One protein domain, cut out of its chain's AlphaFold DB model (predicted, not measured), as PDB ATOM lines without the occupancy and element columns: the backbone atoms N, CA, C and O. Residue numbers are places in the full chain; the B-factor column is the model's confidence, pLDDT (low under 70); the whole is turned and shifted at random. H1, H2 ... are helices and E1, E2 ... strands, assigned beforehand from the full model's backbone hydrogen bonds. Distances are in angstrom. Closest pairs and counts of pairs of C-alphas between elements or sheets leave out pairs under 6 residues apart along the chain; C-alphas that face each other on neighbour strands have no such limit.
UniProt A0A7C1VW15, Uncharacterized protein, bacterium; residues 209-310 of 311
ATOM      1  N   LYS A 209     -29.630  10.726   3.342       55.75
ATOM      2  CA  LYS A 209     -30.974  10.155   3.197       55.75
ATOM      3  C   LYS A 209     -31.328   9.211   4.348       55.75
ATOM      4  O   LYS A 209     -32.428   9.291   4.876       55.75
ATOM      5  N   GLU A 210     -30.400   8.358   4.770       52.50
ATOM      6  CA  GLU A 210     -30.626   7.446   5.898       52.50
ATOM      7  C   GLU A 210     -30.750   8.206   7.224       52.50
ATOM      8  O   GLU A 210     -31.533   7.822   8.088       52.50
ATOM      9  N   ILE A 211     -30.016   9.312   7.381       50.19
ATOM     10  CA  ILE A 211     -30.174  10.214   8.528       50.19
ATOM     11  C   ILE A 211     -31.577  10.833   8.520       50.19
ATOM     12  O   ILE A 211     -32.242  10.839   9.556       50.19
ATOM     13  N   LEU A 212     -32.039  11.301   7.358       57.72
ATOM     14  CA  LEU A 212     -33.364  11.896   7.195       57.72
ATOM     15  C   LEU A 212     -34.488  10.893   7.495       57.72
ATOM     16  O   LEU A 212     -35.402  11.216   8.250       57.72
ATOM     17  N   ASP A 213     -34.379   9.661   6.995       61.12
ATOM     18  CA  ASP A 213     -35.352   8.592   7.252       61.12
ATOM     19  C   ASP A 213     -35.417   8.247   8.756       61.12
ATOM     20  O   ASP A 213     -36.497   8.102   9.330       61.12
ATOM     21  N   VAL A 214     -34.269   8.209   9.446       63.31
ATOM     22  CA  VAL A 214     -34.218   7.988  10.903       63.31
ATOM     23  C   VAL A 214     -34.841   9.153  11.682       63.31
ATOM     24  O   VAL A 214     -35.494   8.928  12.705       63.31
ATOM     25  N   MET A 215     -34.637  10.397  11.240       62.88
ATOM     26  CA  MET A 215     -35.256  11.577  11.858       62.88
ATOM     27  C   MET A 215     -36.773  11.587  11.651       62.88
ATOM     28  O   MET A 215     -37.513  11.846  12.601       62.88
ATOM     29  N   TYR A 216     -37.231  11.212  10.458       72.06
ATOM     30  CA  TYR A 216     -38.642  11.072  10.125       72.06
ATOM     31  C   TYR A 216     -39.334  10.007  10.984       72.06
ATOM     32  O   TYR A 216     -40.361  10.283  11.610       72.06
ATOM     33  N   ASP A 217     -38.739   8.818  11.101       70.56
ATOM     34  CA  ASP A 217     -39.272   7.728  11.926       70.56
ATOM     35  C   ASP A 217     -39.364   8.120  13.406       70.56
ATOM     36  O   ASP A 217     -40.348   7.811  14.087       70.56
ATOM     37  N   ARG A 218     -38.361   8.851  13.914       72.19
ATOM     38  CA  ARG A 218     -38.382   9.396  15.278       72.19
ATOM     39  C   ARG A 218     -39.494  10.422  15.455       72.19
ATOM     40  O   ARG A 218     -40.223  10.338  16.441       72.19
ATOM     41  N   ALA A 219     -39.654  11.345  14.510       74.44
ATOM     42  CA  ALA A 219     -40.707  12.351  14.555       74.44
ATOM     43  C   ALA A 219     -42.102  11.698  14.540       74.44
ATOM     44  O   ALA A 219     -42.954  12.024  15.362       74.44
ATOM     45  N   MET A 220     -42.325  10.690  13.694       82.38
ATOM     46  CA  MET A 220     -43.598   9.959  13.609       82.38
ATOM     47  C   MET A 220     -43.950   9.148  14.866       82.38
ATOM     48  O   MET A 220     -45.129   8.829  15.095       82.38
ATOM     49  N   ALA A 221     -42.946   8.817  15.677       78.81
ATOM     50  CA  ALA A 221     -43.090   8.103  16.939       78.81
ATOM     51  C   ALA A 221     -43.386   9.019  18.143       78.81
ATOM     52  O   ALA A 221     -43.693   8.501  19.219       78.81
ATOM     53  N   TYR A 222     -43.353  10.349  17.989       82.06
ATOM     54  CA  TYR A 222     -43.785  11.261  19.051       82.06
ATOM     55  C   TYR A 222     -45.282  11.113  19.332       82.06
ATOM     56  O   TYR A 222     -46.097  10.892  18.433       82.06
ATOM     57  N   LYS A 223     -45.656  11.241  20.606       89.31
ATOM     58  CA  LYS A 223     -47.047  11.229  21.066       89.31
ATOM     59  C   LYS A 223     -47.489  12.660  21.334       89.31
ATOM     60  O   LYS A 223     -46.802  13.389  22.039       89.31
ATOM     61  N   LEU A 224     -48.647  13.046  20.801       91.12
ATOM     62  CA  LEU A 224     -49.229  14.347  21.107       91.12
ATOM     63  C   LEU A 224     -49.538  14.423  22.612       91.12
ATOM     64  O   LEU A 224     -50.100  13.463  23.160       91.12
ATOM     65  N   PRO A 225     -49.208  15.529  23.293       91.12
ATOM     66  CA  PRO A 225     -49.530  15.702  24.701       91.12
ATOM     67  C   PRO A 225     -51.050  15.714  24.886       91.12
ATOM     68  O   PRO A 225     -51.796  16.070  23.978       91.12
ATOM     69  N   LEU A 226     -51.544  15.288  26.051       90.94
ATOM     70  CA  LEU A 226     -52.989  15.305  26.334       90.94
ATOM     71  C   LEU A 226     -53.524  16.740  26.481       90.94
ATOM     72  O   LEU A 226     -54.671  17.029  26.130       90.94
ATOM     73  N   ALA A 227     -52.683  17.627  27.002       91.69
ATOM     74  CA  ALA A 227     -52.931  19.049  27.142       91.69
ATOM     75  C   ALA A 227     -51.599  19.801  27.064       91.69
ATOM     76  O   ALA A 227     -50.556  19.232  27.380       91.69
ATOM     77  N   VAL A 228     -51.654  21.065  26.668       89.56
ATOM     78  CA  VAL A 228     -50.527  22.003  26.682       89.56
ATOM     79  C   VAL A 228     -50.876  23.203  27.542       89.56
ATOM     80  O   VAL A 228     -52.049  23.559  27.666       89.56
ATOM     81  N   ARG A 229     -49.872  23.837  28.142       85.88
ATOM     82  CA  ARG A 229     -50.096  24.986  29.015       85.88
ATOM     83  C   ARG A 229     -49.979  26.285  28.225       85.88
ATOM     84  O   ARG A 229     -48.945  26.553  27.633       85.88
ATOM     85  N   ILE A 230     -51.031  27.100  28.233       85.00
ATOM     86  CA  ILE A 230     -51.068  28.410  27.568       85.00
ATOM     87  C   ILE A 230     -51.542  29.438  28.586       85.00
ATOM     88  O   ILE A 230     -52.594  29.260  29.199       85.00
ATOM     89  N   ASN A 231     -50.761  30.501  28.796       84.50
ATOM     90  CA  ASN A 231     -51.070  31.560  29.767       84.50
ATOM     91  C   ASN A 231     -51.431  31.021  31.168       84.50
ATOM     92  O   ASN A 231     -52.317  31.535  31.848       84.50
ATOM     93  N   GLY A 232     -50.768  29.941  31.596       81.00
ATOM     94  CA  GLY A 232     -51.009  29.301  32.891       81.00
ATOM     95  C   GLY A 232     -52.270  28.429  32.978       81.00
ATOM     96  O   GLY A 232     -52.605  27.978  34.073       81.00
ATOM     97  N   GLN A 233     -52.952  28.160  31.863       82.88
ATOM     98  CA  GLN A 233     -54.098  27.252  31.789       82.88
ATOM     99  C   GLN A 233     -53.778  26.011  30.955       82.88
ATOM    100  O   GLN A 233     -53.132  26.110  29.914       82.88
ATOM    101  N   ASP A 234     -54.267  24.850  31.393       88.81
ATOM    102  CA  ASP A 234     -54.112  23.600  30.647       88.81
ATOM    103  C   ASP A 234     -55.192  23.512  29.565       88.81
ATOM    104  O   ASP A 234     -56.392  23.421  29.839       88.81
ATOM    105  N   VAL A 235     -54.752  23.535  28.314       89.94
ATOM    106  CA  VAL A 235     -55.587  23.462  27.121       89.94
ATOM    107  C   VAL A 235     -55.493  22.057  26.549       89.94
ATOM    108  O   VAL A 235     -54.413  21.597  26.186       89.94
ATOM    109  N   LYS A 236     -56.629  21.365  26.422       92.06
ATOM    110  CA  LYS A 236     -56.664  20.030  25.807       92.06
ATOM    111  C   LYS A 236     -56.228  20.084  24.348       92.06
ATOM    112  O   LYS A 236     -56.723  20.906  23.578       92.06
ATOM    113  N   VAL A 237     -55.377  19.141  23.965       92.25
ATOM    114  CA  VAL A 237     -54.934  18.985  22.580       92.25
ATOM    115  C   VAL A 237     -55.874  18.008  21.870       92.25
ATOM    116  O   VAL A 237     -56.060  16.882  22.347       92.25
ATOM    117  N   PRO A 238     -56.499  18.403  20.746       88.38
ATOM    118  CA  PRO A 238     -57.221  17.463  19.897       88.38
ATOM    119  C   PRO A 238     -56.283  16.339  19.447       88.38
ATOM    120  O   PRO A 238     -55.126  16.588  19.132       88.38
ATOM    121  N   GLU A 239     -56.759  15.094  19.449       89.12
ATOM    122  CA  GLU A 239     -55.912  13.911  19.216       89.12
ATOM    123  C   GLU A 239     -54.782  13.702  20.239       89.12
ATOM    124  O   GLU A 239     -53.897  12.866  20.037       89.12
ATOM    125  N   GLY A 240     -54.857  14.387  21.384       89.81
ATOM    126  CA  GLY A 240     -53.953  14.203  22.508       89.81
ATOM    127  C   GLY A 240     -53.850  12.736  22.916       89.81
ATOM    128  O   GLY A 240     -54.839  12.010  23.041       89.81
ATOM    129  N   GLY A 241     -52.622  12.276  23.108       87.12
ATOM    130  CA  GLY A 241     -52.302  10.890  23.407       87.12
ATOM    131  C   GLY A 241     -52.211   9.963  22.185       87.12
ATOM    132  O   GLY A 241     -51.823   8.800  22.345       87.12
ATOM    133  N   LYS A 242     -52.512  10.427  20.967       89.94
ATOM    134  CA  LYS A 242     -52.196   9.670  19.745       89.94
ATOM    135  C   LYS A 242     -50.739   9.897  19.337       89.94
ATOM    136  O   LYS A 242     -50.177  10.965  19.557       89.94
ATOM    137  N   LEU A 243     -50.132   8.876  18.730       89.81
ATOM    138  CA  LEU A 243     -48.868   9.042  18.008       89.81
ATOM    139  C   LEU A 243     -49.085   9.964  16.809       89.81
ATOM    140  O   LEU A 243     -50.153   9.901  16.191       89.81
ATOM    141  N   ILE A 244     -48.073  10.741  16.437       90.06
ATOM    142  CA  ILE A 244     -48.135  11.609  15.261       90.06
ATOM    143  C   ILE A 244     -48.446  10.788  14.004       90.06
ATOM    144  O   ILE A 244     -49.358  11.153  13.270       90.06
ATOM    145  N   SER A 245     -47.842   9.608  13.833       87.69
ATOM    146  CA  SER A 245     -48.177   8.665  12.746       87.69
ATOM    147  C   SER A 245     -49.662   8.277  12.652       87.69
ATOM    148  O   SER A 245     -50.146   7.902  11.585       87.69
ATOM    149  N   LYS A 246     -50.413   8.361  13.755       89.06
ATOM    150  CA  LYS A 246     -51.866   8.131  13.774       89.06
ATOM    151  C   LYS A 246     -52.654   9.427  13.610       89.06
ATOM    152  O   LYS A 246     -53.690   9.418  12.956       89.06
ATOM    153  N   ALA A 247     -52.183  10.515  14.213       90.12
ATOM    154  CA  ALA A 247     -52.838  11.816  14.155       90.12
ATOM    155  C   ALA A 247     -52.711  12.477  12.775       90.12
ATOM    156  O   ALA A 247     -53.626  13.188  12.369       90.12
ATOM    157  N   ILE A 248     -51.630  12.202  12.037       89.88
ATOM    158  CA  ILE A 248     -51.340  12.801  10.728       89.88
ATOM    159  C   ILE A 248     -52.410  12.492   9.676       89.88
ATOM    160  O   ILE A 248     -52.683  13.315   8.815       89.88
ATOM    161  N   ASN A 249     -53.069  11.338   9.794       85.38
ATOM    162  CA  ASN A 249     -54.140  10.922   8.890       85.38
ATOM    163  C   ASN A 249     -55.520  11.487   9.284       85.38
ATOM    164  O   ASN A 249     -56.527  11.139   8.669       85.38
ATOM    165  N   SER A 250     -55.604  12.305  10.339       87.44
ATOM    166  CA  SER A 250     -56.858  12.944  10.748       87.44
ATOM    167  C   SER A 250     -57.154  14.183   9.902       87.44
ATOM    168  O   SER A 250     -56.250  14.888   9.458       87.44
ATOM    169  N   SER A 251     -58.436  14.518   9.744       86.81
ATOM    170  CA  SER A 251     -58.869  15.702   8.985       86.81
ATOM    171  C   SER A 251     -58.435  17.036   9.602       86.81
ATOM    172  O   SER A 251     -58.549  18.075   8.961       86.81
ATOM    173  N   ILE A 252     -57.964  17.027  10.850       88.25
ATOM    174  CA  ILE A 252     -57.544  18.217  11.594       88.25
ATOM    175  C   ILE A 252     -56.025  18.245  11.832       88.25
ATOM    176  O   ILE A 252     -55.527  19.151  12.500       88.25
ATOM    177  N   ALA A 253     -55.284  17.281  11.271       89.38
ATOM    178  CA  ALA A 253     -53.848  17.109  11.481       89.38
ATOM    179  C   ALA A 253     -53.062  18.396  11.220       89.38
ATOM    180  O   ALA A 253     -52.319  18.843  12.090       89.38
ATOM    181  N   ILE A 254     -53.288  19.031  10.065       93.12
ATOM    182  CA  ILE A 254     -52.595  20.266   9.683       93.12
ATOM    183  C   ILE A 254     -52.813  21.383  10.708       93.12
ATOM    184  O   ILE A 254     -51.857  22.043  11.104       93.12
ATOM    185  N   ASN A 255     -54.037  21.554  11.215       92.12
ATOM    186  CA  ASN A 255     -54.359  22.611  12.175       92.12
ATOM    187  C   ASN A 255     -53.751  22.333  13.554       92.12
ATOM    188  O   ASN A 255     -53.294  23.254  14.221       92.12
ATOM    189  N   ILE A 256     -53.717  21.067  13.989       94.06
ATOM    190  CA  ILE A 256     -53.053  20.694  15.246       94.06
ATOM    191  C   ILE A 256     -51.540  20.887  15.116       94.06
ATOM    192  O   ILE A 256     -50.916  21.446  16.013       94.06
ATOM    193  N   PHE A 257     -50.946  20.422  14.016       95.69
ATOM    194  CA  PHE A 257     -49.497  20.411  13.845       95.69
ATOM    195  C   PHE A 257     -48.959  21.818  13.644       95.69
ATOM    196  O   PHE A 257     -47.981  22.162  14.287       95.69
ATOM    197  N   THR A 258     -49.611  22.654  12.833       96.00
ATOM    198  CA  THR A 258     -49.212  24.065  12.677       96.00
ATOM    199  C   THR A 258     -49.391  24.862  13.966       96.00
ATOM    200  O   THR A 258     -48.557  25.713  14.271       96.00
ATOM    201  N   TRP A 259     -50.411  24.553  14.772       95.94
ATOM    202  CA  TRP A 259     -50.573  25.170  16.087       95.94
ATOM    203  C   TRP A 259     -49.453  24.788  17.057       95.94
ATOM    204  O   TRP A 259     -48.789  25.663  17.609       95.94
ATOM    205  N   LEU A 260     -49.206  23.488  17.234       95.75
ATOM    206  CA  LEU A 260     -48.153  22.979  18.118       95.75
ATOM    207  C   LEU A 260     -46.734  23.263  17.587       95.75
ATOM    208  O   LEU A 260     -45.792  23.356  18.365       95.75
ATOM    209  N   ALA A 261     -46.572  23.466  16.279       95.62
ATOM    210  CA  ALA A 261     -45.329  23.938  15.669       95.62
ATOM    211  C   ALA A 261     -45.048  25.434  15.943       95.62
ATOM    212  O   ALA A 261     -43.979  25.932  15.577       95.62
ATOM    213  N   GLY A 262     -45.995  26.142  16.575       95.19
ATOM    214  CA  GLY A 262     -45.909  27.574  16.868       95.19
ATOM    215  C   GLY A 262     -46.155  28.473  15.653       95.19
ATOM    216  O   GLY A 262     -45.779  29.637  15.681       95.19
ATOM    217  N   LEU A 263     -46.755  27.948  14.580       95.31
ATOM    218  CA  LEU A 263     -46.938  28.672  13.314       95.31
ATOM    219  C   LEU A 263     -48.288  29.389  13.245       95.31
ATOM    220  O   LEU A 263     -48.388  30.496  12.726       95.31
ATOM    221  N   ARG A 264     -49.343  28.746  13.756       94.69
ATOM    222  CA  ARG A 264     -50.730  29.221  13.645       94.69
ATOM    223  C   ARG A 264     -51.447  29.186  14.986       94.69
ATOM    224  O   ARG A 264     -51.024  28.518  15.926       94.69
ATOM    225  N   ASN A 265     -52.589  29.864  15.045       93.75
ATOM    226  CA  ASN A 265     -53.535  29.686  16.137       93.75
ATOM    227  C   ASN A 265     -54.143  28.276  16.121       93.75
ATOM    228  O   ASN A 265     -54.226  27.617  15.084       93.75
ATOM    229  N   SER A 266     -54.626  27.836  17.281       88.56
ATOM    230  CA  SER A 266     -55.336  26.563  17.410       88.56
ATOM    231  C   SER A 266     -56.645  26.542  16.608       88.56
ATOM    232  O   SER A 266     -57.194  27.602  16.289       88.56
ATOM    233  N   PRO A 267     -57.247  25.357  16.382       81.12
ATOM    234  CA  PRO A 267     -58.598  25.253  15.822       81.12
ATOM    235  C   PRO A 267     -59.671  26.043  16.594       81.12
ATOM    236  O   PRO A 267     -60.707  26.383  16.034       81.12
ATOM    237  N   ASN A 268     -59.419  26.343  17.874       85.00
ATOM    238  CA  ASN A 268     -60.293  27.131  18.745       85.00
ATOM    239  C   ASN A 268     -59.777  28.571  18.944       85.00
ATOM    240  O   ASN A 268     -60.123  29.217  19.930       85.00
ATOM    241  N   ASN A 269     -58.936  29.064  18.029       88.88
ATOM    242  CA  ASN A 269     -58.374  30.415  18.004       88.88
ATOM    243  C   ASN A 269     -57.538  30.802  19.242       88.88
ATOM    244  O   ASN A 269     -57.514  31.960  19.655       88.88
ATOM    245  N   LEU A 270     -56.853  29.829  19.849       88.56
ATOM    246  CA  LEU A 270     -55.845  30.103  20.877       88.56
ATOM    247  C   LEU A 270     -54.522  30.481  20.217       88.56
ATOM    248  O   LEU A 270     -54.254  30.022  19.110       88.56
ATOM    249  N   ALA A 271     -53.711  31.275  20.916       90.94
ATOM    250  CA  ALA A 271     -52.400  31.704  20.437       90.94
ATOM    251  C   ALA A 271     -51.511  30.514  20.016       90.94
ATOM    252  O   ALA A 271     -51.727  29.388  20.499       90.94
ATOM    253  N   PRO A 272     -50.518  30.750  19.136       94.69
ATOM    254  CA  PRO A 272     -49.550  29.733  18.762       94.69
ATOM    255  C   PRO A 272     -48.876  29.143  19.996       94.69
ATOM    256  O   PRO A 272     -48.694  29.818  21.011       94.69
ATOM    257  N   TYR A 273     -48.564  27.856  19.929       94.25
ATOM    258  CA  TYR A 273     -47.974  27.174  21.065       94.25
ATOM    259  C   TYR A 273     -46.500  27.553  21.234       94.25
ATOM    260  O   TYR A 273     -45.703  27.402  20.306       94.25
ATOM    261  N   GLU A 274     -46.149  27.997  22.438       93.44
ATOM    262  CA  GLU A 274     -44.779  28.286  22.848       93.44
ATOM    263  C   GLU A 274     -44.321  27.222  23.859       93.44
ATOM    264  O   GLU A 274     -44.930  27.096  24.927       93.44
ATOM    265  N   PRO A 275     -43.287  26.425  23.540       90.75
ATOM    266  CA  PRO A 275     -42.772  25.405  24.442       90.75
ATOM    267  C   PRO A 275     -42.072  26.044  25.647       90.75
ATOM    268  O   PRO A 275     -41.347  27.030  25.527       90.75
ATOM    269  N   THR A 276     -42.258  25.450  26.822       87.88
ATOM    270  CA  THR A 276     -41.657  25.897  28.092       87.88
ATOM    271  C   THR A 276     -40.650  24.900  28.660       87.88
ATOM    272  O   THR A 276     -39.978  25.182  29.653       87.88
ATOM    273  N   THR A 277     -40.535  23.730  28.031       85.06
ATOM    274  CA  THR A 277     -39.625  22.648  28.414       85.06
ATOM    275  C   THR A 277     -38.909  22.080  27.190       85.06
ATOM    276  O   THR A 277     -39.402  22.177  26.066       85.06
ATOM    277  N   ASP A 278     -37.770  21.423  27.410       80.19
ATOM    278  CA  ASP A 278     -36.998  20.785  26.335       80.19
ATOM    279  C   ASP A 278     -37.801  19.694  25.607       80.19
ATOM    280  O   ASP A 278     -37.652  19.493  24.403       80.19
ATOM    281  N   GLU A 279     -38.676  18.976  26.315       77.44
ATOM    282  CA  GLU A 279     -39.545  17.956  25.719       77.44
ATOM    283  C   GLU A 279     -40.574  18.579  24.766       77.44
ATOM    284  O   GLU A 279     -40.767  18.091  23.650       77.44
ATOM    285  N   GLU A 280     -41.180  19.696  25.173       88.25
ATOM    286  CA  GLU A 280     -42.112  20.466  24.349       88.25
ATOM    287  C   GLU A 280     -41.409  21.085  23.131       88.25
ATOM    288  O   GLU A 280     -41.962  21.064  22.031       88.25
ATOM    289  N   GLN A 281     -40.169  21.561  23.295       88.81
ATOM    290  CA  GLN A 281     -39.354  22.061  22.185       88.81
ATOM    291  C   GLN A 281     -39.025  20.944  21.188       88.81
ATOM    292  O   GLN A 281     -39.153  21.125  19.980       88.81
ATOM    293  N   ASN A 282     -38.655  19.758  21.672       82.44
ATOM    294  CA  ASN A 282     -38.379  18.613  20.806       82.44
ATOM    295  C   ASN A 282     -39.628  18.152  20.037       82.44
ATOM    296  O   ASN A 282     -39.531  17.812  18.859       82.44
ATOM    297  N   LEU A 283     -40.803  18.173  20.676       88.31
ATOM    298  CA  LEU A 283     -42.079  17.923  20.002       88.31
ATOM    299  C   LEU A 283     -42.351  18.975  18.920       88.31
ATOM    300  O   LEU A 283     -42.733  18.612  17.806       88.31
ATOM    301  N   GLN A 284     -42.152  20.259  19.235       93.56
ATOM    302  CA  GLN A 284     -42.315  21.351  18.277       93.56
ATOM    303  C   GLN A 284     -41.415  21.130  17.051       93.56
ATOM    304  O   GLN A 284     -41.903  21.167  15.922       93.56
ATOM    305  N   ASN A 285     -40.142  20.792  17.261       88.56
ATOM    306  CA  ASN A 285     -39.179  20.541  16.186       88.56
ATOM    307  C   ASN A 285     -39.545  19.297  15.362       88.56
ATOM    308  O   ASN A 285     -39.492  19.324  14.133       88.56
ATOM    309  N   ALA A 286     -39.994  18.217  16.009       86.31
ATOM    310  CA  ALA A 286     -40.479  17.020  15.323       86.31
ATOM    311  C   ALA A 286     -41.688  17.326  14.419       86.31
ATOM    312  O   ALA A 286     -41.757  16.854  13.284       86.31
ATOM    313  N   LEU A 287     -42.625  18.149  14.894       93.44
ATOM    314  CA  LEU A 287     -43.784  18.575  14.112       93.44
ATOM    315  C   LEU A 287     -43.383  19.463  12.933       93.44
ATOM    316  O   LEU A 287     -43.884  19.246  11.832       93.44
ATOM    317  N   ARG A 288     -42.450  20.406  13.123       93.31
ATOM    318  CA  ARG A 288     -41.890  21.217  12.027       93.31
ATOM    319  C   ARG A 288     -41.224  20.344  10.969       93.31
ATOM    320  O   ARG A 288     -41.510  20.497   9.786       93.31
ATOM    321  N   HIS A 289     -40.434  19.362  11.393       87.88
ATOM    322  CA  HIS A 289     -39.797  18.410  10.490       87.88
ATOM    323  C   HIS A 289     -40.820  17.644   9.635       87.88
ATOM    324  O   HIS A 289     -40.652  17.516   8.424       87.88
ATOM    325  N   ILE A 290     -41.912  17.180  10.243       90.00
ATOM    326  CA  ILE A 290     -43.006  16.498   9.535       90.00
ATOM    327  C   ILE A 290     -43.719  17.456   8.581       90.00
ATOM    328  O   ILE A 290     -43.984  17.093   7.436       90.00
ATOM    329  N   LEU A 291     -44.020  18.674   9.027       92.88
ATOM    330  CA  LEU A 291     -44.658  19.698   8.205       92.88
ATOM    331  C   LEU A 291     -43.817  20.041   6.968       92.88
ATOM    332  O   LEU A 291     -44.385  20.199   5.894       92.88
ATOM    333  N   ALA A 292     -42.488  20.074   7.090       87.69
ATOM    334  CA  ALA A 292     -41.572  20.331   5.979       87.69
ATOM    335  C   ALA A 292     -41.406  19.136   5.019       87.69
ATOM    336  O   ALA A 292     -41.224  19.334   3.822       87.69
ATOM    337  N   ASN A 293     -41.471  17.897   5.526       84.25
ATOM    338  CA  ASN A 293     -41.074  16.693   4.778       84.25
ATOM    339  C   ASN A 293     -42.240  15.752   4.417       84.25
ATOM    340  O   ASN A 293     -42.021  14.598   4.051       84.25
ATOM    341  N   THR A 294     -43.490  16.208   4.522       84.44
ATOM    342  CA  THR A 294     -44.681  15.436   4.116       84.44
ATOM    343  C   THR A 294     -45.540  16.207   3.122       84.44
ATOM    344  O   THR A 294     -45.303  17.383   2.853       84.44
ATOM    345  N   GLU A 295     -46.597  15.571   2.612       86.69
ATOM    346  CA  GLU A 295     -47.608  16.215   1.756       86.69
ATOM    347  C   GLU A 295     -48.306  17.408   2.438       86.69
ATOM    348  O   GLU A 295     -48.920  18.238   1.770       86.69
ATOM    349  N   LEU A 296     -48.182  17.538   3.766       87.44
ATOM    350  CA  LEU A 296     -48.672  18.693   4.516       87.44
ATOM    351  C   LEU A 296     -47.922  19.991   4.186       87.44
ATOM    352  O   LEU A 296     -48.504  21.062   4.343       87.44
ATOM    353  N   SER A 297     -46.684  19.908   3.688       90.00
ATOM    354  CA  SER A 297     -45.889  21.071   3.260       90.00
ATOM    355  C   SER A 297     -46.600  21.909   2.195       90.00
ATOM    356  O   SER A 297     -46.510  23.132   2.213       90.00
ATOM    357  N   ALA A 298     -47.397  21.274   1.328       90.69
ATOM    358  CA  ALA A 298     -48.186  21.949   0.297       90.69
ATOM    359  C   ALA A 298     -49.314  22.840   0.859       90.69
ATOM    360  O   ALA A 298     -49.935  23.591   0.111       90.69
ATOM    361  N   GLN A 299     -49.613  22.738   2.158       92.31
ATOM    362  CA  GLN A 299     -50.645  23.522   2.847       92.31
ATOM    363  C   GLN A 299     -50.057  24.659   3.702       92.31
ATOM    364  O   GLN A 299     -50.799  25.330   4.434       92.31
ATOM    365  N   LEU A 300     -48.738  24.858   3.639       93.75
ATOM    366  CA  LEU A 300     -48.016  25.927   4.322       93.75
ATOM    367  C   LEU A 300     -47.836  27.138   3.404       93.75
ATOM    368  O   LEU A 300     -47.759  27.003   2.184       93.75
ATOM    369  N   THR A 301     -47.770  28.327   3.999       94.38
ATOM    370  CA  THR A 301     -47.361  29.546   3.290       94.38
ATOM    371  C   THR A 301     -45.842  29.576   3.098       94.38
ATOM    372  O   THR A 301     -45.108  28.861   3.781       94.38
ATOM    373  N   ASP A 302     -45.350  30.444   2.213       91.31
ATOM    374  CA  ASP A 302     -43.903  30.621   2.003       91.31
ATOM    375  C   ASP A 302     -43.173  31.054   3.289       91.31
ATOM    376  O   ASP A 302     -42.054  30.617   3.556       91.31
ATOM    377  N   GLU A 303     -43.824  31.870   4.123       91.06
ATOM    378  CA  GLU A 303     -43.294  32.300   5.424       91.06
ATOM    379  C   GLU A 303     -43.203  31.131   6.413       91.06
ATOM    380  O   GLU A 303     -42.204  30.972   7.112       91.06
ATOM    381  N   GLU A 304     -44.217  30.266   6.448       93.75
ATOM    382  CA  GLU A 304     -44.222  29.080   7.307       93.75
ATOM    383  C   GLU A 304     -43.199  28.044   6.844       93.75
ATOM    384  O   GLU A 304     -42.516  27.451   7.677       93.75
ATOM    385  N   LEU A 305     -43.046  27.867   5.528       90.06
ATOM    386  CA  LEU A 305     -42.013  27.021   4.927       90.06
ATOM    387  C   LEU A 305     -40.607  27.493   5.301       90.06
ATOM    388  O   LEU A 305     -39.756  26.663   5.618       90.06
ATOM    389  N   ALA A 306     -40.373  28.807   5.331       88.00
ATOM    390  CA  ALA A 306     -39.100  29.367   5.774       88.00
ATOM    391  C   ALA A 306     -38.803  29.055   7.253       88.00
ATOM    392  O   ALA A 306     -37.650  28.809   7.604       88.00
ATOM    393  N   ILE A 307     -39.831  29.016   8.108       86.69
ATOM    394  CA  ILE A 307     -39.686  28.679   9.532       86.69
ATOM    395  C   ILE A 307     -39.437  27.178   9.728       86.69
ATOM    396  O   ILE A 307     -38.594  26.803  10.539       86.69
ATOM    397  N   VAL A 308     -40.140  26.299   9.002       86.12
ATOM    398  CA  VAL A 308     -39.982  24.840   9.177       86.12
ATOM    399  C   VAL A 308     -38.784  24.245   8.434       86.12
ATOM    400  O   VAL A 308     -38.322  23.171   8.807       86.12
ATOM    401  N   GLY A 309     -38.292  24.912   7.387       68.12
ATOM    402  CA  GLY A 309     -37.138  24.480   6.592       68.12
ATOM    403  C   GLY A 309     -35.794  25.072   7.036       68.12
ATOM    404  O   GLY A 309     -34.785  24.799   6.389       68.12
ATOM    405  N   GLY A 310     -35.783  25.908   8.081       57.78
ATOM    406  CA  GLY A 310     -34.624  26.698   8.514       57.78
ATOM    407  C   GLY A 310     -33.778  26.126   9.661       57.78
ATOM    408  O   GLY A 310     -32.845  26.809  10.081       57.78
TER     409      GLY A 310
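This is residues 209 to 310 of the 311 residues of an uncharacterized protein of bacterium (UniProt A0A7C1VW15). The core is the long helix H4, with H1, H3 and H6 packed on it at steep angles; H1 meets it with its last residues, 216 to 220, alone. The small two-strand hairpin E1 and E2 lies at one end of the longest axis and the beginning of H1 at the other, with short H2 and H5 near the core helices. The printed part has 102 residues with six named helices and two named strands, in the order H1 E1 E2 H2 H3 H4 H5 H6; the sheet, E1 - E2, is antiparallel and the class is mostly helix. It is compact, with a radius of gyration of the C-alphas of 12.7 A, and spans 41 by 27 by 27 A, only just elongated.

H1, residues 209 to 220, begins with C-alpha 209 at (-30.974, 10.155, 3.197) and is 16.4 A long from first to last C-alpha. The strands E1, residues 227 to 230, and E2, residues 233 to 236, measure 9.6 A and 9.7 A. H2, residues 244 to 247, and H3, residues 253 to 260, follow; H3 measures 10.5 A. H4, residues 278 to 293, measures 22.3 A and begins with C-alpha 278 at (-36.998, 20.785, 26.335). H5 is residues 295 to 299, and H6, residues 302 to 308, measures 10.0 A and ends with C-alpha 308 at (-39.982, 24.840, 9.177).

H4 is the hub, touching three helices, and the helix packing is mostly crossed, with no shallow tilt among these three pairs. H1 touches H4 at a steep tilt of 59 degrees, opposite ways; their closest C-alphas, of Ala 219 and Ala 286, are 4.7 A apart. H3 and H4 form a helical hairpin and touch at a steep tilt of 40 degrees, opposite ways, closest at the C-alphas of Phe 257 and Leu 287, 6.0 A. H6 touches H4 at a steep tilt of 47 degrees, opposite ways, closest at the C-alphas of Arg 288 and Val 308, 5.0 A. H2 and H1 only just touch, with 3 pairs of C-alphas within 8 A; the closest, of Met 220 and Ser 245, are 4.8 A apart. H5 is close to H4 but not clearly touching: the closest C-alphas, of Leu 291 and Ser 297, are 5.3 A apart. The hairpin E1 and E2 is antiparallel at 143 degrees, with N 228 and O 235 at 2.9 A and N 235 and O 228 at 2.8 A, within hydrogen-bond range; both strands are apart from H4. In H1, H3, H4 and H6 every O i to N i+4 pair is within hydrogen-bond range; in H5 0 of 1 is, beside 2 of 2 O i to N i+3 pairs, and H2 is too short for an i+4 pair.

The two C-alphas farthest apart, of Lys 209 and Gly 232, are 40.6 A apart. The printed part has no cut. The link from H3 to H4, residues 261 to 277, is long and holds no named element. The mean pLDDT of the printed part is 85.9, and residues 209 to 215 and 309 to 310 are under 70.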